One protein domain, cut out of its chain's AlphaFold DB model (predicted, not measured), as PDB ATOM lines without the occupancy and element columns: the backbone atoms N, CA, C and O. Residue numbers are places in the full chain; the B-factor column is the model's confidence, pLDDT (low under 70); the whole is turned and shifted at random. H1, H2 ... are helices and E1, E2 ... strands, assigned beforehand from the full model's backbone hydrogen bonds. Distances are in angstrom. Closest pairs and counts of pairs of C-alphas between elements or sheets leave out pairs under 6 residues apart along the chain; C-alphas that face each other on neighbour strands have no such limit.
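Overview. This is residues 32 to 234 of the 302 residues of an uncharacterized protein of Smittium culicis (UniProt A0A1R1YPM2). A parallel sheet of four strands is the middle of three layers, with helices on both faces: H1 and H8 cover one face and H10 the other. H7 packs on H1 and H8; a chain of contacts leads from H1 through H3, H6 and H4 to H5, away from the sheet, H2 folds back from the end of H1, and residues 215 to 220, of which 215 belongs to H9 and 219 to 220 belong to H10, stick out. The printed part has 203 residues, with ten named helices and four named strands in the order E1 H1 H2 H3 E2 H4 H5 H6 H7 E3 H8 E4 H9 H10; the class is mixed and the sheet's order is E1 E2 E3 E4. It is compact, with a radius of gyration of the C-alphas of 17.1 A and spans of 54 by 44 by 28 A.

Along the chain. The strands are E1, residues 37 to 41, from C-alpha 37 at (143.048, 49.491, 40.915); E2, 100 to 104; E3, 165 to 171, 20.4 A; and E4, 196 to 202, 19.7 A. The helices are H1, 43 to 61, 26.5 A; H2, 65 to 71; H3, 78 to 90, 18.4 A; H4, 110 to 119; H5, 127 to 131; H6, 135 to 140; H7, 143 to 152; H8, 179 to 191, 18.5 A; H9, 210 to 215; and H10, 219 to 233, 20.7 A, ending with C-alpha 233 at (149.598, 47.947, 44.441).

Arrangement. N 38 and O 100 are 2.9 A apart, N 101 and O 165 2.8 A, and N 166 and O 196 2.8 A, within hydrogen-bond range across the three parallel strand pairs. H1, at a height over the sheet of 11.5 A, is over E1 and E2; H8, at 9.4 A on the same face, is over E3 and E4. H10, at 9.7 A on the opposite face, is over E3 and only just over E2, where 3 of its C-alphas fall. E3, H8, E4 is a strand-helix-strand unit, two parallel neighbour strands with a helix between, and its crossover is right-handed. H7 touches H8, closest C-alphas Leu 144 and Met 185, 5.7 A. H3 touches H6 with residues 79 to 84 alone, closest C-alphas Ala 80 and Asp 136, 4.5 A. H1 and H2 form a helical hairpin, closest C-alphas Ile 61 and Ser 68, 5.7 A. Every O i to N i+4 pair is within hydrogen-bond range in the helices except H2, with 1 of 3, beside 3 of 4 O i to N i+3 pairs.

Size, cuts and confidence. The C-alphas of Leu 66 and Gln 217, the two farthest apart, are 55.0 A apart; these two residues have pLDDT under 70. The printed part has no cut, and its one long link is H7 to E3, 12 residues.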
ATOM      1  N   ASP A  32     145.671  59.508  42.196       77.44
ATOM      2  CA  ASP A  32     146.272  59.568  40.866       77.44
ATOM      3  C   ASP A  32     145.367  58.805  39.878       77.44
ATOM      4  O   ASP A  32     145.098  57.617  40.101       77.44
ATOM      5  N   PRO A  33     144.874  59.438  38.791       75.81
ATOM      6  CA  PRO A  33     144.003  58.768  37.826       75.81
ATOM      7  C   PRO A  33     144.721  57.640  37.067       75.81
ATOM      8  O   PRO A  33     144.056  56.787  36.482       75.81
ATOM      9  N   GLN A  34     146.056  57.601  37.092       81.69
ATOM     10  CA  GLN A  34     146.868  56.535  36.504       81.69
ATOM     11  C   GLN A  34     147.085  55.347  37.453       81.69
ATOM     12  O   GLN A  34     147.593  54.313  37.025       81.69
ATOM     13  N   GLN A  35     146.677  55.452  38.723       85.75
ATOM     14  CA  GLN A  35     146.867  54.421  39.755       85.75
ATOM     15  C   GLN A  35     145.541  53.813  40.233       85.75
ATOM     16  O   GLN A  35     145.396  53.394  41.384       85.75
ATOM     17  N   ILE A  36     144.551  53.729  39.343       86.81
ATOM     18  CA  ILE A  36     143.260  53.100  39.647       86.81
ATOM     19  C   ILE A  36     143.422  51.580  39.648       86.81
ATOM     20  O   ILE A  36     143.841  50.995  38.651       86.81
ATOM     21  N   HIS A  37     143.055  50.943  40.759       90.81
ATOM     22  CA  HIS A  37     143.048  49.491  40.915       90.81
ATOM     23  C   HIS A  37     141.616  49.004  41.150       90.81
ATOM     24  O   HIS A  37     140.867  49.633  41.900       90.81
ATOM     25  N   LEU A  38     141.236  47.884  40.532       93.88
ATOM     26  CA  LEU A  38     139.944  47.246  40.778       93.88
ATOM     27  C   LEU A  38     140.121  46.059  41.715       93.88
ATOM     28  O   LEU A  38     140.923  45.168  41.445       93.88
ATOM     29  N   LEU A  39     139.344  46.031  42.793       94.62
ATOM     30  CA  LEU A  39     139.271  44.894  43.699       94.62
ATOM     31  C   LEU A  39     137.896  44.248  43.589       94.62
ATOM     32  O   LEU A  39     136.872  44.916  43.726       94.62
ATOM     33  N   GLY A  40     137.881  42.935  43.387       94.31
ATOM     34  CA  GLY A  40     136.660  42.150  43.304       94.31
ATOM     35  C   GLY A  40     136.744  40.874  44.132       94.31
ATOM     36  O   GLY A  40     137.777  40.212  44.160       94.31
ATOM     37  N   PHE A  41     135.634  40.507  44.774       93.94
ATOM     38  CA  PHE A  41     135.461  39.233  45.479       93.94
ATOM     39  C   PHE A  41     134.292  38.442  44.876       93.94
ATOM     40  O   PHE A  41     133.230  39.020  44.625       93.94
ATOM     41  N   GLY A  42     134.465  37.141  44.623       92.06
ATOM     42  CA  GLY A  42     133.410  36.286  44.066       92.06
ATOM     43  C   GLY A  42     132.923  36.784  42.702       92.06
ATOM     44  O   GLY A  42     133.695  36.894  41.748       92.06
ATOM     45  N   ALA A  43     131.643  37.156  42.619       89.38
ATOM     46  CA  ALA A  43     131.068  37.790  41.429       89.38
ATOM     47  C   ALA A  43     131.686  39.169  41.120       89.38
ATOM     48  O   ALA A  43     131.768  39.570  39.964       89.38
ATOM     49  N   GLY A  44     132.188  39.894  42.125       91.88
ATOM     50  CA  GLY A  44     132.927  41.137  41.894       91.88
ATOM     51  C   GLY A  44     134.253  40.898  41.167       91.88
ATOM     52  O   GLY A  44     134.637  41.699  40.318       91.88
ATOM     53  N   ALA A  45     134.934  39.783  41.453       94.94
ATOM     54  CA  ALA A  45     136.163  39.404  40.753       94.94
ATOM     55  C   ALA A  45     135.873  39.046  39.289       94.94
ATOM     56  O   ALA A  45     136.587  39.507  38.404       94.94
ATOM     57  N   HIS A  46     134.782  38.311  39.031       94.06
ATOM     58  CA  HIS A  46     134.286  38.039  37.674       94.06
ATOM     59  C   HIS A  46     134.118  39.334  36.869       94.06
ATOM     60  O   HIS A  46     134.660  39.464  35.774       94.06
ATOM     61  N   MET A  47     133.442  40.320  37.457       93.06
ATOM     62  CA  MET A  47     133.187  41.613  36.824       93.06
ATOM     63  C   MET A  47     134.477  42.403  36.556       93.06
ATOM     64  O   MET A  47     134.638  42.965  35.475       93.06
ATOM     65  N   CYS A  48     135.431  42.398  37.494       95.25
ATOM     66  CA  CYS A  48     136.747  43.016  37.292       95.25
ATOM     67  C   CYS A  48     137.525  42.339  36.149       95.25
ATOM     68  O   CYS A  48     138.136  43.016  35.324       95.25
ATOM     69  N   SER A  49     137.473  41.008  36.054       95.75
ATOM     70  CA  SER A  49     138.085  40.268  34.946       95.75
ATOM     71  C   SER A  49     137.402  40.560  33.610       95.75
ATOM     72  O   SER A  49     138.087  40.782  32.616       95.75
ATOM     73  N   MET A  50     136.068  40.637  33.581       94.75
ATOM     74  CA  MET A  50     135.324  41.040  32.384       94.75
ATOM     75  C   MET A  50     135.642  42.479  31.967       94.75
ATOM     76  O   MET A  50     135.704  42.766  30.776       94.75
ATOM     77  N   TYR A  51     135.896  43.382  32.917       93.31
ATOM     78  CA  TYR A  51     136.356  44.739  32.611       93.31
ATOM     79  C   TYR A  51     137.720  44.725  31.912       93.31
ATOM     80  O   TYR A  51     137.906  45.404  30.904       93.31
ATOM     81  N   ASN A  52     138.656  43.906  32.396       94.38
ATOM     82  CA  ASN A  52     139.966  43.742  31.766       94.38
ATOM     83  C   ASN A  52     139.856  43.199  30.332       94.38
ATOM     84  O   ASN A  52     140.516  43.699  29.425       94.38
ATOM     85  N   VAL A  53     138.968  42.224  30.112       94.50
ATOM     86  CA  VAL A  53     138.628  41.719  28.772       94.50
ATOM     87  C   VAL A  53     138.047  42.831  27.894       94.50
ATOM     88  O   VAL A  53     138.457  42.975  26.746       94.50
ATOM     89  N   ALA A  54     137.119  43.631  28.424       92.50
ATOM     90  CA  ALA A  54     136.508  44.736  27.689       92.50
ATOM     91  C   ALA A  54     137.553  45.771  27.251       92.50
ATOM     92  O   ALA A  54     137.559  46.183  26.093       92.50
ATOM     93  N   SER A  55     138.462  46.154  28.153       91.50
ATOM     94  CA  SER A  55     139.585  47.057  27.865       91.50
ATOM     95  C   SER A  55     140.457  46.519  26.729       91.50
ATOM     96  O   SER A  55     140.697  47.206  25.736       91.50
ATOM     97  N   ALA A  56     140.854  45.251  26.833       92.06
ATOM     98  CA  ALA A  56     141.685  44.574  25.850       92.06
ATOM     99  C   ALA A  56     141.031  44.498  24.463       92.06
ATOM    100  O   ALA A  56     141.626  44.890  23.458       92.06
ATOM    101  N   LEU A  57     139.787  44.017  24.401       91.69
ATOM    102  CA  LEU A  57     139.081  43.813  23.137       91.69
ATOM    103  C   LEU A  57     138.648  45.133  22.499       91.69
ATOM    104  O   LEU A  57     138.828  45.303  21.295       91.69
ATOM    105  N   SER A  58     138.132  46.089  23.275       88.00
ATOM    106  CA  SER A  58     137.755  47.402  22.732       88.00
ATOM    107  C   SER A  58     138.975  48.190  22.244       88.00
ATOM    108  O   SER A  58     138.921  48.796  21.169       88.00
ATOM    109  N   GLY A  59     140.101  48.122  22.968       85.50
ATOM    110  CA  GLY A  59     141.371  48.709  22.549       85.50
ATOM    111  C   GLY A  59     141.908  48.100  21.253       85.50
ATOM    112  O   GLY A  59     142.456  48.824  20.418       85.50
ATOM    113  N   LEU A  60     141.712  46.795  21.053       87.75
ATOM    114  CA  LEU A  60     142.113  46.096  19.835       87.75
ATOM    115  C   LEU A  60     141.217  46.462  18.640       87.75
ATOM    116  O   LEU A  60     141.741  46.821  17.585       87.75
ATOM    117  N   ILE A  61     139.890  46.429  18.818       86.25
ATOM    118  CA  ILE A  61     138.908  46.797  17.780       86.25
ATOM    119  C   ILE A  61     139.148  48.230  17.303       86.25
ATOM    120  O   ILE A  61     139.184  48.483  16.106       86.25
ATOM    121  N   SER A  62     139.392  49.158  18.230       82.56
ATOM    122  CA  SER A  62     139.598  50.574  17.899       82.56
ATOM    123  C   SER A  62     140.877  50.845  17.095       82.56
ATOM    124  O   SER A  62     140.994  51.906  16.486       82.56
ATOM    125  N   LYS A  63     141.863  49.937  17.122       81.25
ATOM    126  CA  LYS A  63     143.158  50.116  16.439       81.25
ATOM    127  C   LYS A  63     143.290  49.316  15.145       81.25
ATOM    128  O   LYS A  63     144.172  49.635  14.350       81.25
ATOM    129  N   ASN A  64     142.500  48.261  14.951       78.12
ATOM    130  CA  ASN A  64     142.679  47.342  13.834       78.12
ATOM    131  C   ASN A  64     141.343  46.750  13.365       78.12
ATOM    132  O   ASN A  64     140.837  45.804  13.968       78.12
ATOM    133  N   ASP A  65     140.824  47.235  12.236       70.94
ATOM    134  CA  ASP A  65     139.572  46.735  11.646       70.94
ATOM    135  C   ASP A  65     139.625  45.226  11.335       70.94
ATOM    136  O   ASP A  65     138.632  44.518  11.510       70.94
ATOM    137  N   LEU A  66     140.799  44.685  10.973       69.38
ATOM    138  CA  LEU A  66     140.983  43.247  10.713       69.38
ATOM    139  C   LEU A  66     140.881  42.393  11.988       69.38
ATOM    140  O   LEU A  66     140.648  41.181  11.920       69.38
ATOM    141  N   ALA A  67     141.046  43.002  13.164       74.88
ATOM    142  CA  ALA A  67     140.884  42.301  14.428       74.88
ATOM    143  C   ALA A  67     139.412  41.986  14.724       74.88
ATOM    144  O   ALA A  67     139.142  40.969  15.361       74.88
ATOM    145  N   SER A  68     138.464  42.781  14.212       77.50
ATOM    146  CA  SER A  68     137.024  42.549  14.397       77.50
ATOM    147  C   SER A  68     136.591  41.175  13.865       77.50
ATOM    148  O   SER A  68     135.920  40.407  14.561       77.50
ATOM    149  N   ASP A  69     137.063  40.800  12.674       80.94
ATOM    150  CA  ASP A  69     136.754  39.499  12.071       80.94
ATOM    151  C   ASP A  69     137.339  38.333  12.875       80.94
ATOM    152  O   ASP A  69     136.709  37.279  13.006       80.94
ATOM    153  N   SER A  70     138.526  38.520  13.453       83.31
ATOM    154  CA  SER A  70     139.170  37.511  14.301       83.31
ATOM    155  C   SER A  70     138.457  37.367  15.649       83.31
ATOM    156  O   SER A  70     138.252  36.246  16.121       83.31
ATOM    157  N   ILE A  71     138.012  38.487  16.232       84.12
ATOM    158  CA  ILE A  71     137.258  38.530  17.491       84.12
ATOM    159  C   ILE A  71     135.922  37.804  17.359       84.12
ATOM    160  O   ILE A  71     135.534  37.063  18.261       84.12
ATOM    161  N   SER A  72     135.270  37.908  16.197       85.12
ATOM    162  CA  SER A  72     133.999  37.231  15.917       85.12
ATOM    163  C   SER A  72     134.046  35.694  15.956       85.12
ATOM    164  O   SER A  72     133.010  35.045  15.814       85.12
ATOM    165  N   LYS A  73     135.235  35.100  16.132       90.50
ATOM    166  CA  LYS A  73     135.465  33.648  16.127       90.50
ATOM    167  C   LYS A  73     136.256  33.160  17.349       90.50
ATOM    168  O   LYS A  73     136.786  32.046  17.311       90.50
ATOM    169  N   ILE A  74     136.379  33.965  18.403       93.81
ATOM    170  CA  ILE A  74     137.137  33.632  19.624       93.81
ATOM    171  C   ILE A  74     136.504  32.458  20.381       93.81
ATOM    172  O   ILE A  74     137.222  31.570  20.840       93.81
ATOM    173  N   LEU A  75     135.177  32.447  20.492       95.00
ATOM    174  CA  LEU A  75     134.424  31.463  21.271       95.00
ATOM    175  C   LEU A  75     134.021  30.247  20.431       95.00
ATOM    176  O   LEU A  75     134.126  30.262  19.200       95.00
ATOM    177  N   SER A  76     133.579  29.187  21.104       92.75
ATOM    178  CA  SER A  76     133.326  27.875  20.498       92.75
ATOM    179  C   SER A  76     132.128  27.883  19.550       92.75
ATOM    180  O   SER A  76     132.185  27.254  18.492       92.75
ATOM    181  N   THR A  77     131.056  28.599  19.903       92.50
ATOM    182  CA  THR A  77     129.826  28.667  19.103       92.50
ATOM    183  C   THR A  77     129.638  30.036  18.453       92.50
ATOM    184  O   THR A  77     130.122  31.065  18.930       92.50
ATOM    185  N   GLN A  78     128.913  30.073  17.332       92.19
ATOM    186  CA  GLN A  78     128.568  31.337  16.674       92.19
ATOM    187  C   GLN A  78     127.647  32.196  17.553       92.19
ATOM    188  O   GLN A  78     127.811  33.412  17.583       92.19
ATOM    189  N   SER A  79     126.731  31.571  18.296       93.19
ATOM    190  CA  SER A  79     125.839  32.248  19.242       93.19
ATOM    191  C   SER A  79     126.621  32.937  20.362       93.19
ATOM    192  O   SER A  79     126.406  34.119  20.607       93.19
ATOM    193  N   ALA A  80     127.591  32.251  20.979       93.69
ATOM    194  CA  ALA A  80     128.421  32.841  22.028       93.69
ATOM    195  C   ALA A  80     129.236  34.032  21.497       93.69
ATOM    196  O   ALA A  80     129.310  35.084  22.129       93.69
ATOM    197  N   ASN A  81     129.802  33.909  20.292       93.94
ATOM    198  CA  ASN A  81     130.484  35.032  19.647       93.94
ATOM    199  C   ASN A  81     129.526  36.194  19.334       93.94
ATOM    200  O   ASN A  81     129.916  37.353  19.464       93.94
ATOM    201  N   ALA A  82     128.290  35.921  18.910       92.44
ATOM    202  CA  ALA A  82     127.297  36.961  18.655       92.44
ATOM    203  C   ALA A  82     126.951  37.732  19.938       92.44
ATOM    204  O   ALA A  82     126.947  38.960  19.906       92.44
ATOM    205  N   GLU A  83     126.765  37.032  21.059       92.44
ATOM    206  CA  GLU A  83     126.542  37.638  22.380       92.44
ATOM    207  C   GLU A  83     127.737  38.487  22.839       92.44
ATOM    208  O   GLU A  83     127.559  39.632  23.256       92.44
ATOM    209  N   LEU A  84     128.967  37.975  22.699       92.12
ATOM    210  CA  LEU A  84     130.192  38.719  23.015       92.12
ATOM    211  C   LEU A  84     130.292  40.007  22.183       92.12
ATOM    212  O   LEU A  84     130.543  41.081  22.725       92.12
ATOM    213  N   ASN A  85     130.065  39.917  20.872       90.94
ATOM    214  CA  ASN A  85     130.107  41.078  19.982       90.94
ATOM    215  C   ASN A  85     129.005  42.085  20.293       90.94
ATOM    216  O   ASN A  85     129.245  43.287  20.253       90.94
ATOM    217  N   GLU A  86     127.801  41.610  20.592       90.12
ATOM    218  CA  GLU A  86     126.689  42.472  20.963       90.12
ATOM    219  C   GLU A  86     126.985  43.221  22.265       90.12
ATOM    220  O   GLU A  86     126.791  44.433  22.338       90.12
ATOM    221  N   TRP A  87     127.553  42.543  23.265       88.31
ATOM    222  CA  TRP A  87     128.031  43.205  24.474       88.31
ATOM    223  C   TRP A  87     129.118  44.246  24.173       88.31
ATOM    224  O   TRP A  87     129.011  45.373  24.650       88.31
ATOM    225  N   LEU A  88     130.111  43.922  23.335       88.00
ATOM    226  CA  LEU A  88     131.156  44.873  22.937       88.00
ATOM    227  C   LEU A  88     130.589  46.094  22.196       88.00
ATOM    228  O   LEU A  88     131.054  47.204  22.427       88.00
ATOM    229  N   ARG A  89     129.559  45.929  21.354       86.75
ATOM    230  CA  ARG A  89     128.880  47.055  20.685       86.75
ATOM    231  C   ARG A  89     128.119  47.956  21.655       86.75
ATOM    232  O   ARG A  89     128.028  49.156  21.414       86.75
ATOM    233  N   ARG A  90     127.571  47.396  22.740       86.00
ATOM    234  CA  ARG A  90     126.883  48.170  23.791       86.00
ATOM    235  C   ARG A  90     127.841  49.012  24.628       86.00
ATOM    236  O   ARG A  90     127.397  49.958  25.278       86.00
ATOM    237  N   LEU A  91     129.145  48.731  24.582       81.56
ATOM    238  CA  LEU A  91     130.172  49.601  25.152       81.56
ATOM    239  C   LEU A  91     130.268  50.880  24.307       81.56
ATOM    240  O   LEU A  91     131.121  51.037  23.440       81.56
ATOM    241  N   THR A  92     129.359  51.818  24.561       70.31
ATOM    242  CA  THR A  92     129.264  53.103  23.845       70.31
ATOM    243  C   THR A  92     130.439  54.041  24.118       70.31
ATOM    244  O   THR A  92     130.566  55.084  23.477       70.31
ATOM    245  N   ARG A  93     131.295  53.701  25.084       71.75
ATOM    246  CA  ARG A  93     132.412  54.526  25.537       71.75
ATOM    247  C   ARG A  93     133.708  53.714  25.538       71.75
ATOM    248  O   ARG A  93     133.658  52.500  25.754       71.75
ATOM    249  N   PRO A  94     134.867  54.360  25.328       71.81
ATOM    250  CA  PRO A  94     136.153  53.679  25.394       71.81
ATOM    251  C   PRO A  94     136.385  53.112  26.800       71.81
ATOM    252  O   PRO A  94     136.229  53.814  27.800       71.81
ATOM    253  N   VAL A  95     136.751  51.832  26.876       81.75
ATOM    254  CA  VAL A  95     137.144  51.190  28.134       81.75
ATOM    255  C   VAL A  95     138.648  51.365  28.293       81.75
ATOM    256  O   VAL A  95     139.421  50.949  27.432       81.75
ATOM    257  N   HIS A  96     139.062  52.015  29.377       82.94
ATOM    258  CA  HIS A  96     140.470  52.283  29.636       82.94
ATOM    259  C   HIS A  96     141.091  51.185  30.510       82.94
ATOM    260  O   HIS A  96     140.464  50.770  31.487       82.94
ATOM    261  N   PRO A  97     142.329  50.754  30.216       88.38
ATOM    262  CA  PRO A  97     143.055  49.838  31.085       88.38
ATOM    263  C   PRO A  97     143.253  50.444  32.477       88.38
ATOM    264  O   PRO A  97     143.546  51.632  32.615       88.38
ATOM    265  N   VAL A  98     143.109  49.617  33.512       89.56
ATOM    266  CA  VAL A  98     143.361  50.000  34.910       89.56
ATOM    267  C   VAL A  98     144.807  49.693  35.307       89.56
ATOM    268  O   VAL A  98     145.472  48.877  34.675       89.56
ATOM    269  N   SER A  99     145.312  50.327  36.367       91.31
ATOM    270  CA  SER A  99     146.683  50.103  36.854       91.31
ATOM    271  C   SER A  99     146.874  48.690  37.407       91.31
ATOM    272  O   SER A  99     147.913  48.067  37.188       91.31
ATOM    273  N   GLY A 100     145.846  48.145  38.064       93.88
ATOM    274  CA  GLY A 100     145.884  46.759  38.499       93.88
ATOM    275  C   GLY A 100     144.541  46.156  38.893       93.88
ATOM    276  O   GLY A 100     143.534  46.851  39.047       93.88
ATOM    277  N   LEU A 101     144.544  44.837  39.054       95.88
ATOM    278  CA  LEU A 101     143.409  44.016  39.461       95.88
ATOM    279  C   LEU A 101     143.769  43.208  40.704       95.88
ATOM    280  O   LEU A 101     144.824  42.585  40.765       95.88
ATOM    281  N   ILE A 102     142.853  43.156  41.664       97.25
ATOM    282  CA  ILE A 102     142.921  42.274  42.829       97.25
ATOM    283  C   ILE A 102     141.669  41.401  42.801       97.25
ATOM    284  O   ILE A 102     140.556  41.867  43.042       97.25
ATOM    285  N   LEU A 103     141.848  40.129  42.466       97.50
ATOM    286  CA  LEU A 103     140.775  39.184  42.193       97.50
ATOM    287  C   LEU A 103     140.744  38.117  43.284       97.50
ATOM    288  O   LEU A 103     141.676  37.328  43.419       97.50
ATOM    289  N   ILE A 104     139.677  38.085  44.077       96.94
ATOM    290  CA  ILE A 104     139.602  37.265  45.288       96.94
ATOM    291  C   ILE A 104     138.502  36.219  45.139       96.94
ATOM    292  O   ILE A 104     137.335  36.574  44.976       96.94
ATOM    293  N   SER A 105     138.866  34.935  45.212       95.06
ATOM    294  CA  SER A 105     137.950  33.791  45.090       95.06
ATOM    295  C   SER A 105     136.913  33.980  43.969       95.06
ATOM    296  O   SER A 105     135.709  33.938  44.208       95.06
ATOM    297  N   GLY A 106     137.381  34.291  42.759       93.25
ATOM    298  CA  GLY A 106     136.524  34.707  41.650       93.25
ATOM    299  C   GLY A 106     135.857  33.568  40.882       93.25
ATOM    300  O   GLY A 106     136.306  32.424  40.900       93.25
ATOM    301  N   VAL A 107     134.793  33.919  40.157       93.19
ATOM    302  CA  VAL A 107     134.180  33.059  39.136       93.19
ATOM    303  C   VAL A 107     134.737  33.471  37.777       93.19
ATOM    304  O   VAL A 107     134.550  34.612  37.374       93.19
ATOM    305  N   TYR A 108     135.410  32.572  37.056       96.62
ATOM    306  CA  TYR A 108     136.007  32.912  35.749       96.62
ATOM    307  C   TYR A 108     135.452  32.102  34.572       96.62
ATOM    308  O   TYR A 108     135.562  32.538  33.429       96.62
ATOM    309  N   SER A 109     134.819  30.956  34.846       95.44
ATOM    310  CA  SER A 109     133.984  30.221  33.890       95.44
ATOM    311  C   SER A 109     132.659  29.878  34.552       95.44
ATOM    312  O   SER A 109     132.613  29.181  35.568       95.44
ATOM    313  N   LEU A 110     131.586  30.394  33.969       92.88
ATOM    314  CA  LEU A 110     130.225  30.237  34.458       92.88
ATOM    315  C   LEU A 110     129.742  28.794  34.299       92.88
ATOM    316  O   LEU A 110     129.068  28.274  35.182       92.88
ATOM    317  N   GLU A 111     130.136  28.108  33.227       91.69
ATOM    318  CA  GLU A 111     129.766  26.711  32.986       91.69
ATOM    319  C   GLU A 111     130.434  25.780  33.988       91.69
ATOM    320  O   GLU A 111     129.790  24.894  34.549       91.69
ATOM    321  N   GLN A 112     131.731  25.984  34.232       93.00
ATOM    322  CA  GLN A 112     132.469  25.187  35.205       93.00
ATOM    323  C   GLN A 112     131.993  25.473  36.632       93.00
ATOM    324  O   GLN A 112     131.856  24.532  37.415       93.00
ATOM    325  N   GLN A 113     131.666  26.730  36.954       92.62
ATOM    326  CA  GLN A 113     131.058  27.091  38.237       92.62
ATOM    327  C   GLN A 113     129.695  26.416  38.416       92.62
ATOM    328  O   GLN A 113     129.465  25.769  39.435       92.62
ATOM    329  N   ARG A 114     128.815  26.485  37.408       89.94
ATOM    330  CA  ARG A 114     127.504  25.821  37.439       89.94
ATOM    331  C   ARG A 114     127.656  24.317  37.614       89.94
ATOM    332  O   ARG A 114     126.993  23.730  38.458       89.94
ATOM    333  N   LYS A 115     128.578  23.689  36.875       91.31
ATOM    334  CA  LYS A 115     128.881  22.260  37.018       91.31
ATOM    335  C   LYS A 115     129.341  21.927  38.439       91.31
ATOM    336  O   LYS A 115     128.856  20.957  39.014       91.31
ATOM    337  N   TYR A 116     130.240  22.726  39.012       92.25
ATOM    338  CA  TYR A 116     130.703  22.555  40.389       92.25
ATOM    339  C   TYR A 116     129.541  22.651  41.392       92.25
ATOM    340  O   TYR A 116     129.382  21.788  42.255       92.25
ATOM    341  N   GLU A 117     128.669  23.640  41.236       91.06
ATOM    342  CA  GLU A 117     127.493  23.836  42.088       91.06
ATOM    343  C   GLU A 117     126.457  22.712  41.941       91.06
ATOM    344  O   GLU A 117     125.959  22.206  42.950       91.06
ATOM    345  N   SER A 118     126.197  22.238  40.719       90.25
ATOM    346  CA  SER A 118     125.332  21.079  40.460       90.25
ATOM    347  C   SER A 118     125.881  19.801  41.093       90.25
ATOM    348  O   SER A 118     125.122  19.060  41.707       90.25
ATOM    349  N   THR A 119     127.198  19.550  41.036       91.94
ATOM    350  CA  THR A 119     127.793  18.369  41.708       91.94
ATOM    351  C   THR A 119     127.646  18.397  43.227       91.94
ATOM    352  O   THR A 119     127.767  17.365  43.884       91.94
ATOM    353  N   ARG A 120     127.364  19.572  43.790       89.44
ATOM    354  CA  ARG A 120     127.102  19.779  45.214       89.44
ATOM    355  C   ARG A 120     125.618  19.906  45.543       89.44
ATOM    356  O   ARG A 120     125.296  20.165  46.700       89.44
ATOM    357  N   CYS A 121     124.746  19.732  44.552       90.12
ATOM    358  CA  CYS A 121     123.295  19.847  44.680       90.12
ATOM    359  C   CYS A 121     122.838  21.219  45.214       90.12
ATOM    360  O   CYS A 121     121.870  21.299  45.968       90.12
ATOM    361  N   ILE A 122     123.554  22.295  44.865       87.88
ATOM    362  CA  ILE A 122     123.208  23.680  45.247       87.88
ATOM    363  C   ILE A 122     122.859  24.556  44.041       87.88
ATOM    364  O   ILE A 122     122.718  25.770  44.162       87.88
ATOM    365  N   ASP A 123     122.708  23.953  42.870       78.75
ATOM    366  CA  ASP A 123     122.365  24.628  41.626       78.75
ATOM    367  C   ASP A 123     121.025  25.361  41.710       78.75
ATOM    368  O   ASP A 123     120.944  26.506  41.291       78.75
ATOM    369  N   THR A 124     120.001  24.786  42.340       78.50
ATOM    370  CA  THR A 124     118.690  25.453  42.517       78.50
ATOM    371  C   THR A 124     118.736  26.702  43.415       78.50
ATOM    372  O   THR A 124     117.874  27.587  43.321       78.50
ATOM    373  N   LEU A 125     119.757  26.797  44.274       76.38
ATOM    374  CA  LEU A 125     119.995  27.923  45.180       76.38
ATOM    375  C   LEU A 125     120.954  28.960  44.589       76.38
ATOM    376  O   LEU A 125     120.903  30.128  44.973       76.38
ATOM    377  N   SER A 126     121.837  28.539  43.685       75.25
ATOM    378  CA  SER A 126     122.852  29.410  43.110       75.25
ATOM    379  C   SER A 126     122.259  30.421  42.137       75.25
ATOM    380  O   SER A 126     121.361  30.126  41.353       75.25
ATOM    381  N   MET A 127     122.833  31.624  42.134       75.00
ATOM    382  CA  MET A 127     122.539  32.621  41.110       75.00
ATOM    383  C   MET A 127     123.048  32.195  39.731       75.00
ATOM    384  O   MET A 127     122.429  32.566  38.741       75.00
ATOM    385  N   SER A 128     124.114  31.390  39.642       73.00
ATOM    386  CA  SER A 128     124.687  30.972  38.350       73.00
ATOM    387  C   SER A 128     123.670  30.218  37.483       73.00
ATOM    388  O   SER A 128     123.662  30.356  36.262       73.00
ATOM    389  N   SER A 129     122.773  29.457  38.119       71.94
ATOM    390  CA  SER A 129     121.754  28.676  37.430       71.94
ATOM    391  C   SER A 129     120.568  29.515  36.965       71.94
ATOM    392  O   SER A 129     119.909  29.117  36.013       71.94
ATOM    393  N   ARG A 130     120.318  30.655  37.619       74.56
ATOM    394  CA  ARG A 130     119.200  31.568  37.336       74.56
ATOM    395  C   ARG A 130     119.575  32.687  36.380       74.56
ATOM    396  O   ARG A 130     118.702  33.278  35.765       74.56
ATOM    397  N   PHE A 131     120.860  33.028  36.319       71.00
ATOM    398  CA  PHE A 131     121.328  34.168  35.537       71.00
ATOM    399  C   PHE A 131     121.512  33.825  34.054       71.00
ATOM    400  O   PHE A 131     121.456  34.717  33.215       71.00
ATOM    401  N   PHE A 132     121.739  32.547  33.726       71.38
ATOM    402  CA  PHE A 132     122.095  32.127  32.372       71.38
ATOM    403  C   PHE A 132     121.269  30.919  31.924       71.38
ATOM    404  O   PHE A 132     121.536  29.775  32.312       71.38
ATOM    405  N   ASP A 133     120.295  31.169  31.056       73.25
ATOM    406  CA  ASP A 133     119.427  30.122  30.505       73.25
ATOM    407  C   ASP A 133     120.108  29.314  29.387       73.25
ATOM    408  O   ASP A 133     119.727  28.177  29.122       73.25
ATOM    409  N   SER A 134     121.162  29.862  28.767       84.69
ATOM    410  CA  SER A 134     121.900  29.226  27.667       84.69
ATOM    411  C   SER A 134     123.378  29.004  27.995       84.69
ATOM    412  O   SER A 134     124.030  29.845  28.618       84.69
ATOM    413  N   ILE A 135     123.922  27.877  27.519       85.75
ATOM    414  CA  ILE A 135     125.361  27.566  27.563       85.75
ATOM    415  C   ILE A 135     126.154  28.600  26.757       85.75
ATOM    416  O   ILE A 135     127.212  29.030  27.203       85.75
ATOM    417  N   ASP A 136     125.616  29.055  25.623       89.00
ATOM    418  CA  ASP A 136     126.273  30.058  24.777       89.00
ATOM    419  C   ASP A 136     126.452  31.389  25.518       89.00
ATOM    420  O   ASP A 136     127.485  32.047  25.404       89.00
ATOM    421  N   TYR A 137     125.457  31.765  26.327       88.81
ATOM    422  CA  TYR A 137     125.529  32.967  27.151       88.81
ATOM    423  C   TYR A 137     126.569  32.799  28.262       88.81
ATOM    424  O   TYR A 137     127.381  33.690  28.499       88.81
ATOM    425  N   ALA A 138     126.583  31.643  28.929       90.81
ATOM    426  CA  ALA A 138     127.593  31.353  29.938       90.81
ATOM    427  C   ALA A 138     129.017  31.420  29.350       90.81
ATOM    428  O   ALA A 138     129.915  31.949  30.008       90.81
ATOM    429  N   GLU A 139     129.211  30.985  28.103       93.00
ATOM    430  CA  GLU A 139     130.503  31.062  27.414       93.00
ATOM    431  C   GLU A 139     130.895  32.500  27.090       93.00
ATOM    432  O   GLU A 139     132.009  32.921  27.419       93.00
ATOM    433  N   ALA A 140     129.966  33.268  26.518       92.31
ATOM    434  CA  ALA A 140     130.172  34.668  26.162       92.31
ATOM    435  C   ALA A 140     130.497  35.570  27.360       92.31
ATOM    436  O   ALA A 140     131.173  36.584  27.204       92.31
ATOM    437  N   TRP A 141     130.052  35.184  28.557       91.94
ATOM    438  CA  TRP A 141     130.258  35.928  29.797       91.94
ATOM    439  C   TRP A 141     131.305  35.297  30.714       91.94
ATOM    440  O   TRP A 141     131.383  35.644  31.889       91.94
ATOM    441  N   SER A 142     132.128  34.379  30.211       95.56
ATOM    442  CA  SER A 142     133.199  33.748  30.982       95.56
ATOM    443  C   SER A 142     134.562  34.328  30.601       95.56
ATOM    444  O   SER A 142     135.088  33.965  29.544       95.56
ATOM    445  N   PRO A 143     135.195  35.173  31.442       96.75
ATOM    446  CA  PRO A 143     136.478  35.789  31.094       96.75
ATOM    447  C   PRO A 143     137.555  34.741  30.780       96.75
ATOM    448  O   PRO A 143     138.329  34.916  29.841       96.75
ATOM    449  N   LEU A 144     137.550  33.598  31.476       97.38
ATOM    450  CA  LEU A 144     138.475  32.496  31.204       97.38
ATOM    451  C   LEU A 144     138.325  31.934  29.782       97.38
ATOM    452  O   LEU A 144     139.323  31.618  29.133       97.38
ATOM    453  N   ASN A 145     137.091  31.795  29.293       96.88
ATOM    454  CA  ASN A 145     136.823  31.243  27.966       96.88
ATOM    455  C   ASN A 145     137.232  32.233  26.873       96.88
ATOM    456  O   ASN A 145     137.836  31.829  25.880       96.88
ATOM    457  N   ILE A 146     136.985  33.526  27.096       97.06
ATOM    458  CA  ILE A 146     137.387  34.592  26.176       97.06
ATOM    459  C   ILE A 146     138.914  34.631  26.043       97.06
ATOM    460  O   ILE A 146     139.428  34.574  24.927       97.06
ATOM    461  N   HIS A 147     139.654  34.627  27.156       96.38
ATOM    462  CA  HIS A 147     141.121  34.602  27.135       96.38
ATOM    463  C   HIS A 147     141.684  33.345  26.452       96.38
ATOM    464  O   HIS A 147     142.541  33.449  25.569       96.38
ATOM    465  N   LYS A 148     141.126  32.161  26.752       96.44
ATOM    466  CA  LYS A 148     141.456  30.916  26.036       96.44
ATOM    467  C   LYS A 148     141.231  31.044  24.534       96.44
ATOM    468  O   LYS A 148     142.049  30.561  23.750       96.44
ATOM    469  N   GLY A 149     140.118  31.647  24.128       95.44
ATOM    470  CA  GLY A 149     139.767  31.847  22.728       95.44
ATOM    471  C   GLY A 149     140.736  32.788  22.008       95.44
ATOM    472  O   GLY A 149     141.232  32.434  20.939       95.44
ATOM    473  N   ILE A 150     141.075  33.930  22.623       94.38
ATOM    474  CA  ILE A 150     142.046  34.912  22.105       94.38
ATOM    475  C   ILE A 150     143.367  34.206  21.799       94.38
ATOM    476  O   ILE A 150     143.852  34.229  20.663       94.38
ATOM    477  N   ARG A 151     143.900  33.489  22.793       93.56
ATOM    478  CA  ARG A 151     145.165  32.764  22.671       93.56
ATOM    479  C   ARG A 151     145.100  31.651  21.629       93.56
ATOM    480  O   ARG A 151     145.993  31.544  20.795       93.56
ATOM    481  N   LYS A 152     144.054  30.815  21.641       93.81
ATOM    482  CA  LYS A 152     143.889  29.715  20.666       93.81
ATOM    483  C   LYS A 152     143.826  30.212  19.223       93.81
ATOM    484  O   LYS A 152     144.234  29.489  18.318       93.81
ATOM    485  N   ARG A 153     143.304  31.420  19.006       91.44
ATOM    486  CA  ARG A 153     143.252  32.068  17.691       91.44
ATOM    487  C   ARG A 153     144.537  32.810  17.325       91.44
ATOM    488  O   ARG A 153     144.626  33.298  16.205       91.44
ATOM    489  N   GLY A 154     145.519  32.878  18.225       90.06
ATOM    490  CA  GLY A 154     146.768  33.603  18.002       90.06
ATOM    491  C   GLY A 154     146.570  35.116  17.901       90.06
ATOM    492  O   GLY A 154     147.349  35.787  17.229       90.06
ATOM    493  N   ILE A 155     145.513  35.654  18.520       90.94
ATOM    494  CA  ILE A 155     145.253  37.093  18.523       90.94
ATOM    495  C   ILE A 155     146.225  37.738  19.507       90.94
ATOM    496  O   ILE A 155     146.140  37.514  20.714       90.94
ATOM    497  N   PHE A 156     147.147  38.538  18.982       91.00
ATOM    498  CA  PHE A 156     148.078  39.307  19.794       91.00
ATOM    499  C   PHE A 156     147.390  40.557  20.352       91.00
ATOM    500  O   PHE A 156     146.858  41.368  19.591       91.00
ATOM    501  N   ILE A 157     147.426  40.717  21.675       90.94
ATOM    502  CA  ILE A 157     146.931  41.903  22.372       90.94
ATOM    503  C   ILE A 157     148.120  42.549  23.085       90.94
ATOM    504  O   ILE A 157     148.715  41.901  23.941       90.94
ATOM    505  N   PRO A 158     148.475  43.804  22.762       91.31
ATOM    506  CA  PRO A 158     149.537  44.510  23.465       91.31
ATOM    507  C   PRO A 158     149.253  44.643  24.971       91.31
ATOM    508  O   PRO A 158     148.140  45.001  25.358       91.31
ATOM    509  N   ASN A 159     150.279  44.463  25.808       90.38
ATOM    510  CA  ASN A 159     150.160  44.490  27.275       90.38
ATOM    511  C   ASN A 159     149.551  45.783  27.819       90.38
ATOM    512  O   ASN A 159     148.792  45.760  28.783       90.38
ATOM    513  N   ASN A 160     149.783  46.911  27.142       90.31
ATOM    514  CA  ASN A 160     149.206  48.200  27.517       90.31
ATOM    515  C   ASN A 160     147.677  48.294  27.365       90.31
ATOM    516  O   ASN A 160     147.118  49.337  27.693       90.31
ATOM    517  N   MET A 161     147.009  47.261  26.842       92.00
ATOM    518  CA  MET A 161     145.547  47.166  26.789       92.00
ATOM    519  C   MET A 161     144.950  46.368  27.957       92.00
ATOM    520  O   MET A 161     143.739  46.439  28.188       92.00
ATOM    521  N   PHE A 162     145.782  45.628  28.689       93.56
ATOM    522  CA  PHE A 162     145.409  44.935  29.914       93.56
ATOM    523  C   PHE A 162     145.781  45.762  31.148       93.56
ATOM    524  O   PHE A 162     146.500  46.760  31.076       93.56
ATOM    525  N   ALA A 163     145.297  45.322  32.305       92.56
ATOM    526  CA  ALA A 163     145.822  45.775  33.576       92.56
ATOM    527  C   ALA A 163     147.299  45.389  33.723       92.56
ATOM    528  O   ALA A 163     147.659  44.234  33.495       92.56
ATOM    529  N   LYS A 164     148.131  46.347  34.147       91.31
ATOM    530  CA  LYS A 164     149.582  46.141  34.296       91.31
ATOM    531  C   LYS A 164     149.914  45.118  35.380       91.31
ATOM    532  O   LYS A 164     150.868  44.364  35.251       91.31
ATOM    533  N   ARG A 165     149.122  45.114  36.457       94.00
ATOM    534  CA  ARG A 165     149.329  44.262  37.631       94.00
ATOM    535  C   ARG A 165     148.085  43.459  37.950       94.00
ATOM    536  O   ARG A 165     146.984  44.004  37.988       94.00
ATOM    537  N   VAL A 166     148.239  42.173  38.223       96.69
ATOM    538  CA  VAL A 166     147.135  41.290  38.593       96.69
ATOM    539  C   VAL A 166     147.538  40.444  39.785       96.69
ATOM    540  O   VAL A 166     148.467  39.649  39.714       96.69
ATOM    541  N   LEU A 167     146.784  40.556  40.872       97.88
ATOM    542  CA  LEU A 167     146.871  39.668  42.021       97.88
ATOM    543  C   LEU A 167     145.617  38.797  42.086       97.88
ATOM    544  O   LEU A 167     144.514  39.305  42.270       97.88
ATOM    545  N   ILE A 168     145.787  37.481  42.001       98.31
ATOM    546  CA  ILE A 168     144.725  36.502  42.253       98.31
ATOM    547  C   ILE A 168     144.916  35.920  43.653       98.31
ATOM    548  O   ILE A 168     145.956  35.341  43.952       98.31
ATOM    549  N   VAL A 169     143.904  36.022  44.511       97.44
ATOM    550  CA  VAL A 169     143.912  35.456  45.866       97.44
ATOM    551  C   VAL A 169     142.833  34.388  45.990       97.44
ATOM    552  O   VAL A 169     141.677  34.629  45.652       97.44
ATOM    553  N   HIS A 170     143.176  33.208  46.512       97.38
ATOM    554  CA  HIS A 170     142.210  32.116  46.688       97.38
ATOM    555  C   HIS A 170     142.498  31.271  47.933       97.38
ATOM    556  O   HIS A 170     143.642  31.134  48.368       97.38
ATOM    557  N   GLY A 171     141.459  30.669  48.515       96.06
ATOM    558  CA  GLY A 171     141.597  29.730  49.632       96.06
ATOM    559  C   GLY A 171     141.855  28.302  49.149       96.06
ATOM    560  O   GLY A 171     141.131  27.789  48.304       96.06
ATOM    561  N   GLN A 172     142.846  27.603  49.702       95.88
ATOM    562  CA  GLN A 172     143.184  26.247  49.248       95.88
ATOM    563  C   GLN A 172     142.014  25.254  49.365       95.88
ATOM    564  O   GLN A 172     141.888  24.340  48.556       95.88
ATOM    565  N   LYS A 173     141.173  25.414  50.391       94.81
ATOM    566  CA  LYS A 173     140.017  24.548  50.663       94.81
ATOM    567  C   LYS A 173     138.703  25.250  50.327       94.81
ATOM    568  O   LYS A 173     137.690  24.941  50.958       94.81
ATOM    569  N   ASP A 174     138.736  26.223  49.410       93.50
ATOM    570  CA  ASP A 174     137.553  26.997  49.056       93.50
ATOM    571  C   ASP A 174     136.426  26.074  48.589       93.50
ATOM    572  O   ASP A 174     136.586  25.238  47.698       93.50
ATOM    573  N   SER A 175     135.305  26.172  49.293       90.75
ATOM    574  CA  SER A 175     134.141  25.321  49.077       90.75
ATOM    575  C   SER A 175     133.021  26.057  48.341       90.75
ATOM    576  O   SER A 175     131.990  25.467  48.048       90.75
ATOM    577  N   THR A 176     133.177  27.343  48.055       89.50
ATOM    578  CA  THR A 176     132.200  28.118  47.290       89.50
ATOM    579  C   THR A 176     132.682  28.287  45.855       89.50
ATOM    580  O   THR A 176     131.915  28.066  44.920       89.50
ATOM    581  N   PHE A 177     133.966  28.599  45.688       92.12
ATOM    582  CA  PHE A 177     134.581  28.826  44.388       92.12
ATOM    583  C   PHE A 177     135.728  27.833  44.183       92.12
ATOM    584  O   PHE A 177     136.663  27.807  44.990       92.12
ATOM    585  N   PRO A 178     135.696  26.999  43.132       93.75
ATOM    586  CA  PRO A 178     136.735  26.009  42.897       93.75
ATOM    587  C   PRO A 178     138.073  26.696  42.585       93.75
ATOM    588  O   PRO A 178     138.171  27.508  41.667       93.75
ATOM    589  N   LEU A 179     139.117  26.330  43.337       96.06
ATOM    590  CA  LEU A 179     140.481  26.858  43.180       96.06
ATOM    591  C   LEU A 179     141.023  26.700  41.751       96.06
ATOM    592  O   LEU A 179     141.727  27.579  41.260       96.06
ATOM    593  N   ASP A 180     140.666  25.600  41.090       97.06
ATOM    594  CA  ASP A 180     141.090  25.271  39.727       97.06
ATOM    595  C   ASP A 180     140.745  26.398  38.730       97.06
ATOM    596  O   ASP A 180     141.552  26.749  37.875       97.06
ATOM    597  N   LEU A 181     139.608  27.087  38.904       96.50
ATOM    598  CA  LEU A 181     139.255  28.219  38.039       96.50
ATOM    599  C   LEU A 181     140.223  29.393  38.178       96.50
ATOM    600  O   LEU A 181     140.598  29.991  37.169       96.50
ATOM    601  N   SER A 182     140.660  29.706  39.397       97.81
ATOM    602  CA  SER A 182     141.683  30.730  39.636       97.81
ATOM    603  C   SER A 182     143.035  30.328  39.063       97.81
ATOM    604  O   SER A 182     143.723  31.168  38.494       97.81
ATOM    605  N   GLN A 183     143.401  29.048  39.169       98.31
ATOM    606  CA  GLN A 183     144.653  28.531  38.609       98.31
ATOM    607  C   GLN A 183     144.650  28.586  37.079       98.31
ATOM    608  O   GLN A 183     145.632  29.020  36.480       98.31
ATOM    609  N   GLN A 184     143.538  28.217  36.442       98.25
ATOM    610  CA  GLN A 184     143.380  28.332  34.995       98.25
ATOM    611  C   GLN A 184     143.404  29.794  34.537       98.25
ATOM    612  O   GLN A 184     144.030  30.102  33.529       98.25
ATOM    613  N   MET A 185     142.755  30.702  35.273       97.94
ATOM    614  CA  MET A 185     142.772  32.133  34.953       97.94
ATOM    615  C   MET A 185     144.182  32.722  35.069       97.94
ATOM    616  O   MET A 185     144.630  33.416  34.161       97.94
ATOM    617  N   PHE A 186     144.903  32.380  36.142       98.38
ATOM    618  CA  PHE A 186     146.311  32.728  36.323       98.38
ATOM    619  C   PHE A 186     147.168  32.223  35.158       98.38
ATOM    620  O   PHE A 186     147.921  32.990  34.566       98.38
ATOM    621  N   GLN A 187     147.008  30.952  34.783       98.06
ATOM    622  CA  GLN A 187     147.741  30.366  33.667       98.06
ATOM    623  C   GLN A 187     147.473  31.109  32.354       98.06
ATOM    624  O   GLN A 187     148.417  31.389  31.623       98.06
ATOM    625  N   GLU A 188     146.217  31.434  32.042       97.31
ATOM    626  CA  GLU A 188     145.903  32.162  30.810       97.31
ATOM    627  C   GLU A 188     146.478  33.586  30.828       97.31
ATOM    628  O   GLU A 188     147.021  34.002  29.811       97.31
ATOM    629  N   PHE A 189     146.462  34.297  31.964       96.81
ATOM    630  CA  PHE A 189     147.140  35.596  32.089       96.81
ATOM    631  C   PHE A 189     148.645  35.506  31.811       96.81
ATOM    632  O   PHE A 189     149.155  36.296  31.018       96.81
ATOM    633  N   CYS A 190     149.335  34.507  32.366       96.38
ATOM    634  CA  CYS A 190     150.753  34.284  32.074       96.38
ATOM    635  C   CYS A 190     150.992  33.917  30.600       96.38
ATOM    636  O   CYS A 190     151.957  34.366  29.994       96.38
ATOM    637  N   LEU A 191     150.118  33.103  29.997       95.44
ATOM    638  CA  LEU A 191     150.247  32.690  28.594       95.44
ATOM    639  C   LEU A 191     149.953  33.813  27.589       95.44
ATOM    640  O   LEU A 191     150.330  33.685  26.426       95.44
ATOM    641  N   MET A 192     149.260  34.872  28.008       93.00
ATOM    642  CA  MET A 192     149.069  36.094  27.219       93.00
ATOM    643  C   MET A 192     150.161  37.138  27.471       93.00
ATOM    644  O   MET A 192     150.031  38.248  26.971       93.00
ATOM    645  N   ASP A 193     151.211  36.779  28.219       92.44
ATOM    646  CA  ASP A 193     152.380  37.623  28.484       92.44
ATOM    647  C   ASP A 193     152.047  38.941  29.207       92.44
ATOM    648  O   ASP A 193     152.658  39.971  28.956       92.44
ATOM    649  N   MET A 194     151.050  38.927  30.100       93.38
ATOM    650  CA  MET A 194     150.728  40.094  30.930       93.38
ATOM    651  C   MET A 194     151.861  40.401  31.926       93.38
ATOM    652  O   MET A 194     152.384  39.480  32.548       93.38
ATOM    653  N   ASP A 195     152.186  41.689  32.105       88.94
ATOM    654  CA  ASP A 195     153.432  42.154  32.743       88.94
ATOM    655  C   ASP A 195     153.688  41.592  34.161       88.94
ATOM    656  O   ASP A 195     154.700  40.932  34.386       88.94
ATOM    657  N   ASP A 196     152.799  41.848  35.127       93.81
ATOM    658  CA  ASP A 196     152.978  41.416  36.523       93.81
ATOM    659  C   ASP A 196     151.740  40.671  37.030       93.81
ATOM    660  O   ASP A 196     150.744  41.264  37.453       93.81
ATOM    661  N   VAL A 197     151.791  39.341  36.965       96.19
ATOM    662  CA  VAL A 197     150.695  38.458  37.371       96.19
ATOM    663  C   VAL A 197     151.153  37.581  38.527       96.19
ATOM    664  O   VAL A 197     152.031  36.733  38.387       96.19
ATOM    665  N   ASN A 198     150.492  37.726  39.671       97.00
ATOM    666  CA  ASN A 198     150.773  36.988  40.893       97.00
ATOM    667  C   ASN A 198     149.545  36.213  41.370       97.00
ATOM    668  O   ASN A 198     148.410  36.685  41.289       97.00
ATOM    669  N   MET A 199     149.775  35.030  41.940       97.44
ATOM    670  CA  MET A 199     148.732  34.232  42.583       97.44
ATOM    671  C   MET A 199     149.129  33.852  44.008       97.44
ATOM    672  O   MET A 199     150.221  33.343  44.258       97.44
ATOM    673  N   LYS A 200     148.213  34.068  44.953       97.12
ATOM    674  CA  LYS A 200     148.360  33.733  46.370       97.12
ATOM    675  C   LYS A 200     147.289  32.735  46.775       97.12
ATOM    676  O   LYS A 200     146.093  33.022  46.728       97.12
ATOM    677  N   VAL A 201     147.732  31.552  47.195       96.94
ATOM    678  CA  VAL A 201     146.850  30.497  47.700       96.94
ATOM    679  C   VAL A 201     147.064  30.339  49.194       96.94
ATOM    680  O   VAL A 201     148.116  29.887  49.641       96.94
ATOM    681  N   TYR A 202     146.048  30.686  49.973       94.69
ATOM    682  CA  TYR A 202     146.110  30.576  51.423       94.69
ATOM    683  C   TYR A 202     145.790  29.150  51.869       94.69
ATOM    684  O   TYR A 202     144.680  28.643  51.668       94.69
ATOM    685  N   ALA A 203     146.773  28.502  52.495       92.38
ATOM    686  CA  ALA A 203     146.652  27.130  52.963       92.38
ATOM    687  C   ALA A 203     145.540  26.978  54.009       92.38
ATOM    688  O   ALA A 203     145.328  27.844  54.854       92.38
ATOM    689  N   ASN A 204     144.840  25.843  53.972       89.44
ATOM    690  CA  ASN A 204     143.784  25.474  54.927       89.44
ATOM    691  C   ASN A 204     142.568  26.417  55.041       89.44
ATOM    692  O   ASN A 204     141.665  26.112  55.821       89.44
ATOM    693  N   LEU A 205     142.471  27.489  54.249       89.56
ATOM    694  CA  LEU A 205     141.316  28.388  54.274       89.56
ATOM    695  C   LEU A 205     140.191  27.905  53.355       89.56
ATOM    696  O   LEU A 205     140.417  27.578  52.190       89.56
ATOM    697  N   ARG A 206     138.969  27.865  53.907       87.62
ATOM    698  CA  ARG A 206     137.739  27.421  53.220       87.62
ATOM    699  C   ARG A 206     137.008  28.508  52.440       87.62
ATOM    700  O   ARG A 206     136.087  28.192  51.692       87.62
ATOM    701  N   ARG A 207     137.340  29.768  52.688       82.06
ATOM    702  CA  ARG A 207     136.788  30.938  52.008       82.06
ATOM    703  C   ARG A 207     137.690  32.120  52.332       82.06
ATOM    704  O   ARG A 207     138.005  32.327  53.503       82.06
ATOM    705  N   ILE A 208     138.087  32.872  51.313       86.12
ATOM    706  CA  ILE A 208     138.771  34.158  51.480       86.12
ATOM    707  C   ILE A 208     137.718  35.236  51.297       86.12
ATOM    708  O   ILE A 208     137.451  35.652  50.181       86.12
ATOM    709  N   ASP A 209     137.078  35.645  52.386       87.44
ATOM    710  CA  ASP A 209     136.166  36.782  52.355       87.44
ATOM    711  C   ASP A 209     136.882  37.994  52.958       87.44
ATOM    712  O   ASP A 209     137.175  37.965  54.157       87.44
ATOM    713  N   PRO A 210     137.183  39.044  52.171       86.69
ATOM    714  CA  PRO A 210     137.891  40.218  52.673       86.69
ATOM    715  C   PRO A 210     137.187  40.860  53.867       86.69
ATOM    716  O   PRO A 210     137.848  41.281  54.810       86.69
ATOM    717  N   SER A 211     135.849  40.890  53.870       85.94
ATOM    718  CA  SER A 211     135.089  41.485  54.973       85.94
ATOM    719  C   SER A 211     135.283  40.705  56.272       85.94
ATOM    720  O   SER A 211     135.463  41.301  57.331       85.94
ATOM    721  N   VAL A 212     135.331  39.374  56.187       85.44
ATOM    722  CA  VAL A 212     135.568  38.498  57.337       85.44
ATOM    723  C   VAL A 212     137.026  38.582  57.769       85.44
ATOM    724  O   VAL A 212     137.288  38.817  58.940       85.44
ATOM    725  N   ILE A 213     137.979  38.450  56.845       85.75
ATOM    726  CA  ILE A 213     139.417  38.481  57.152       85.75
ATOM    727  C   ILE A 213     139.803  39.776  57.867       85.75
ATOM    728  O   ILE A 213     140.538  39.727  58.845       85.75
ATOM    729  N   LEU A 214     139.281  40.916  57.412       85.50
ATOM    730  CA  LEU A 214     139.584  42.218  58.005       85.50
ATOM    731  C   LEU A 214     138.831  42.479  59.320       85.50
ATOM    732  O   LEU A 214     139.236  43.355  60.080       85.50
ATOM    733  N   SER A 215     137.760  41.730  59.597       82.38
ATOM    734  CA  SER A 215     136.967  41.863  60.830       82.38
ATOM    735  C   SER A 215     137.351  40.855  61.918       82.38
ATOM    736  O   SER A 215     137.050  41.067  63.092       82.38
ATOM    737  N   VAL A 216     137.966  39.728  61.551       75.19
ATOM    738  CA  VAL A 216     138.361  38.673  62.491       75.19
ATOM    739  C   VAL A 216     139.588  39.121  63.292       75.19
ATOM    740  O   VAL A 216     140.517  39.721  62.765       75.19
ATOM    741  N   GLN A 217     139.610  38.786  64.586       61.16
ATOM    742  CA  GLN A 217     140.681  39.161  65.523       61.16
ATOM    743  C   GLN A 217     142.042  38.494  65.238       61.16
ATOM    744  O   GLN A 217     143.026  38.802  65.911       61.16
ATOM    745  N   ASP A 218     142.119  37.580  64.267       75.88
ATOM    746  CA  ASP A 218     143.380  36.983  63.831       75.88
ATOM    747  C   ASP A 218     144.174  37.992  62.992       75.88
ATOM    748  O   ASP A 218     144.147  38.013  61.757       75.88
ATOM    749  N   ALA A 219     144.907  38.838  63.712       77.94
ATOM    750  CA  ALA A 219     145.756  39.868  63.143       77.94
ATOM    751  C   ALA A 219     146.822  39.302  62.189       77.94
ATOM    752  O   ALA A 219     147.314  40.040  61.338       77.94
ATOM    753  N   SER A 220     147.192  38.019  62.298       88.06
ATOM    754  CA  SER A 220     148.250  37.432  61.470       88.06
ATOM    755  C   SER A 220     147.790  37.192  60.031       88.06
ATOM    756  O   SER A 220     148.491  37.568  59.084       88.06
ATOM    757  N   LEU A 221     146.585  36.641  59.859       88.31
ATOM    758  CA  LEU A 221     145.984  36.430  58.547       88.31
ATOM    759  C   LEU A 221     145.633  37.766  57.889       88.31
ATOM    760  O   LEU A 221     145.998  37.985  56.736       88.31
ATOM    761  N   ALA A 222     144.988  38.672  58.630       89.31
ATOM    762  CA  ALA A 222     144.638  40.001  58.133       89.31
ATOM    763  C   ALA A 222     145.880  40.788  57.689       89.31
ATOM    764  O   ALA A 222     145.885  41.381  56.612       89.31
ATOM    765  N   LYS A 223     146.964  40.740  58.477       91.06
ATOM    766  CA  LYS A 223     148.237  41.373  58.120       91.06
ATOM    767  C   LYS A 223     148.835  40.759  56.859       91.06
ATOM    768  O   LYS A 223     149.208  41.502  55.963       91.06
ATOM    769  N   SER A 224     148.904  39.431  56.772       91.94
ATOM    770  CA  SER A 224     149.467  38.751  55.594       91.94
ATOM    771  C   SER A 224     148.687  39.097  54.321       91.94
ATOM    772  O   SER A 224     149.279  39.429  53.299       91.94
ATOM    773  N   PHE A 225     147.357  39.119  54.423       92.00
ATOM    774  CA  PHE A 225     146.456  39.502  53.341       92.00
ATOM    775  C   PHE A 225     146.642  40.953  52.888       92.00
ATOM    776  O   PHE A 225     146.718  41.223  51.689       92.00
ATOM    777  N   LEU A 226     146.766  41.891  53.829       92.44
ATOM    778  CA  LEU A 226     147.018  43.295  53.509       92.44
ATOM    779  C   LEU A 226     148.421  43.530  52.933       92.44
ATOM    780  O   LEU A 226     148.557  44.361  52.040       92.44
ATOM    781  N   GLU A 227     149.446  42.810  53.396       93.88
ATOM    782  CA  GLU A 227     150.799  42.901  52.830       93.88
ATOM    783  C   GLU A 227     150.852  42.362  51.395       93.88
ATOM    784  O   GLU A 227     151.469  42.989  50.537       93.88
ATOM    785  N   ASP A 228     150.148  41.265  51.091       93.38
ATOM    786  CA  ASP A 228     150.032  40.768  49.715       93.38
ATOM    787  C   ASP A 228     149.341  41.798  48.799       93.38
ATOM    788  O   ASP A 228     149.831  42.079  47.703       93.38
ATOM    789  N   ILE A 229     148.240  42.412  49.252       92.50
ATOM    790  CA  ILE A 229     147.553  43.484  48.508       92.50
ATOM    791  C   ILE A 229     148.474  44.689  48.311       92.50
ATOM    792  O   ILE A 229     148.582  45.223  47.208       92.50
ATOM    793  N   LYS A 230     149.158  45.119  49.371       92.88
ATOM    794  CA  LYS A 230     150.089  46.246  49.324       92.88
ATOM    795  C   LYS A 230     151.229  45.976  48.349       92.88
ATOM    796  O   LYS A 230     151.580  46.871  47.583       92.88
ATOM    797  N   SER A 231     151.770  44.760  48.340       90.31
ATOM    798  CA  SER A 231     152.803  44.342  47.392       90.31
ATOM    799  C   SER A 231     152.318  44.429  45.945       90.31
ATOM    800  O   SER A 231     153.099  44.813  45.088       90.31
ATOM    801  N   ALA A 232     151.049  44.113  45.675       89.31
ATOM    802  CA  ALA A 232     150.481  44.177  44.327       89.31
ATOM    803  C   ALA A 232     150.146  45.603  43.851       89.31
ATOM    804  O   ALA A 232     150.073  45.848  42.651       89.31
ATOM    805  N   ILE A 233     149.915  46.544  44.772       89.06
ATOM    806  CA  ILE A 233     149.598  47.947  44.441       89.06
ATOM    807  C   ILE A 233     150.866  48.806  44.357       89.06
ATOM    808  O   ILE A 233     150.922  49.774  43.596       89.06
ATOM    809  N   SER A 234     151.885  48.484  45.157       84.00
ATOM    810  CA  SER A 234     153.111  49.282  45.236       84.00
ATOM    811  C   SER A 234     153.800  49.317  43.873       84.00
ATOM    812  O   SER A 234     154.053  48.276  43.270       84.00
TER     813      SER A 234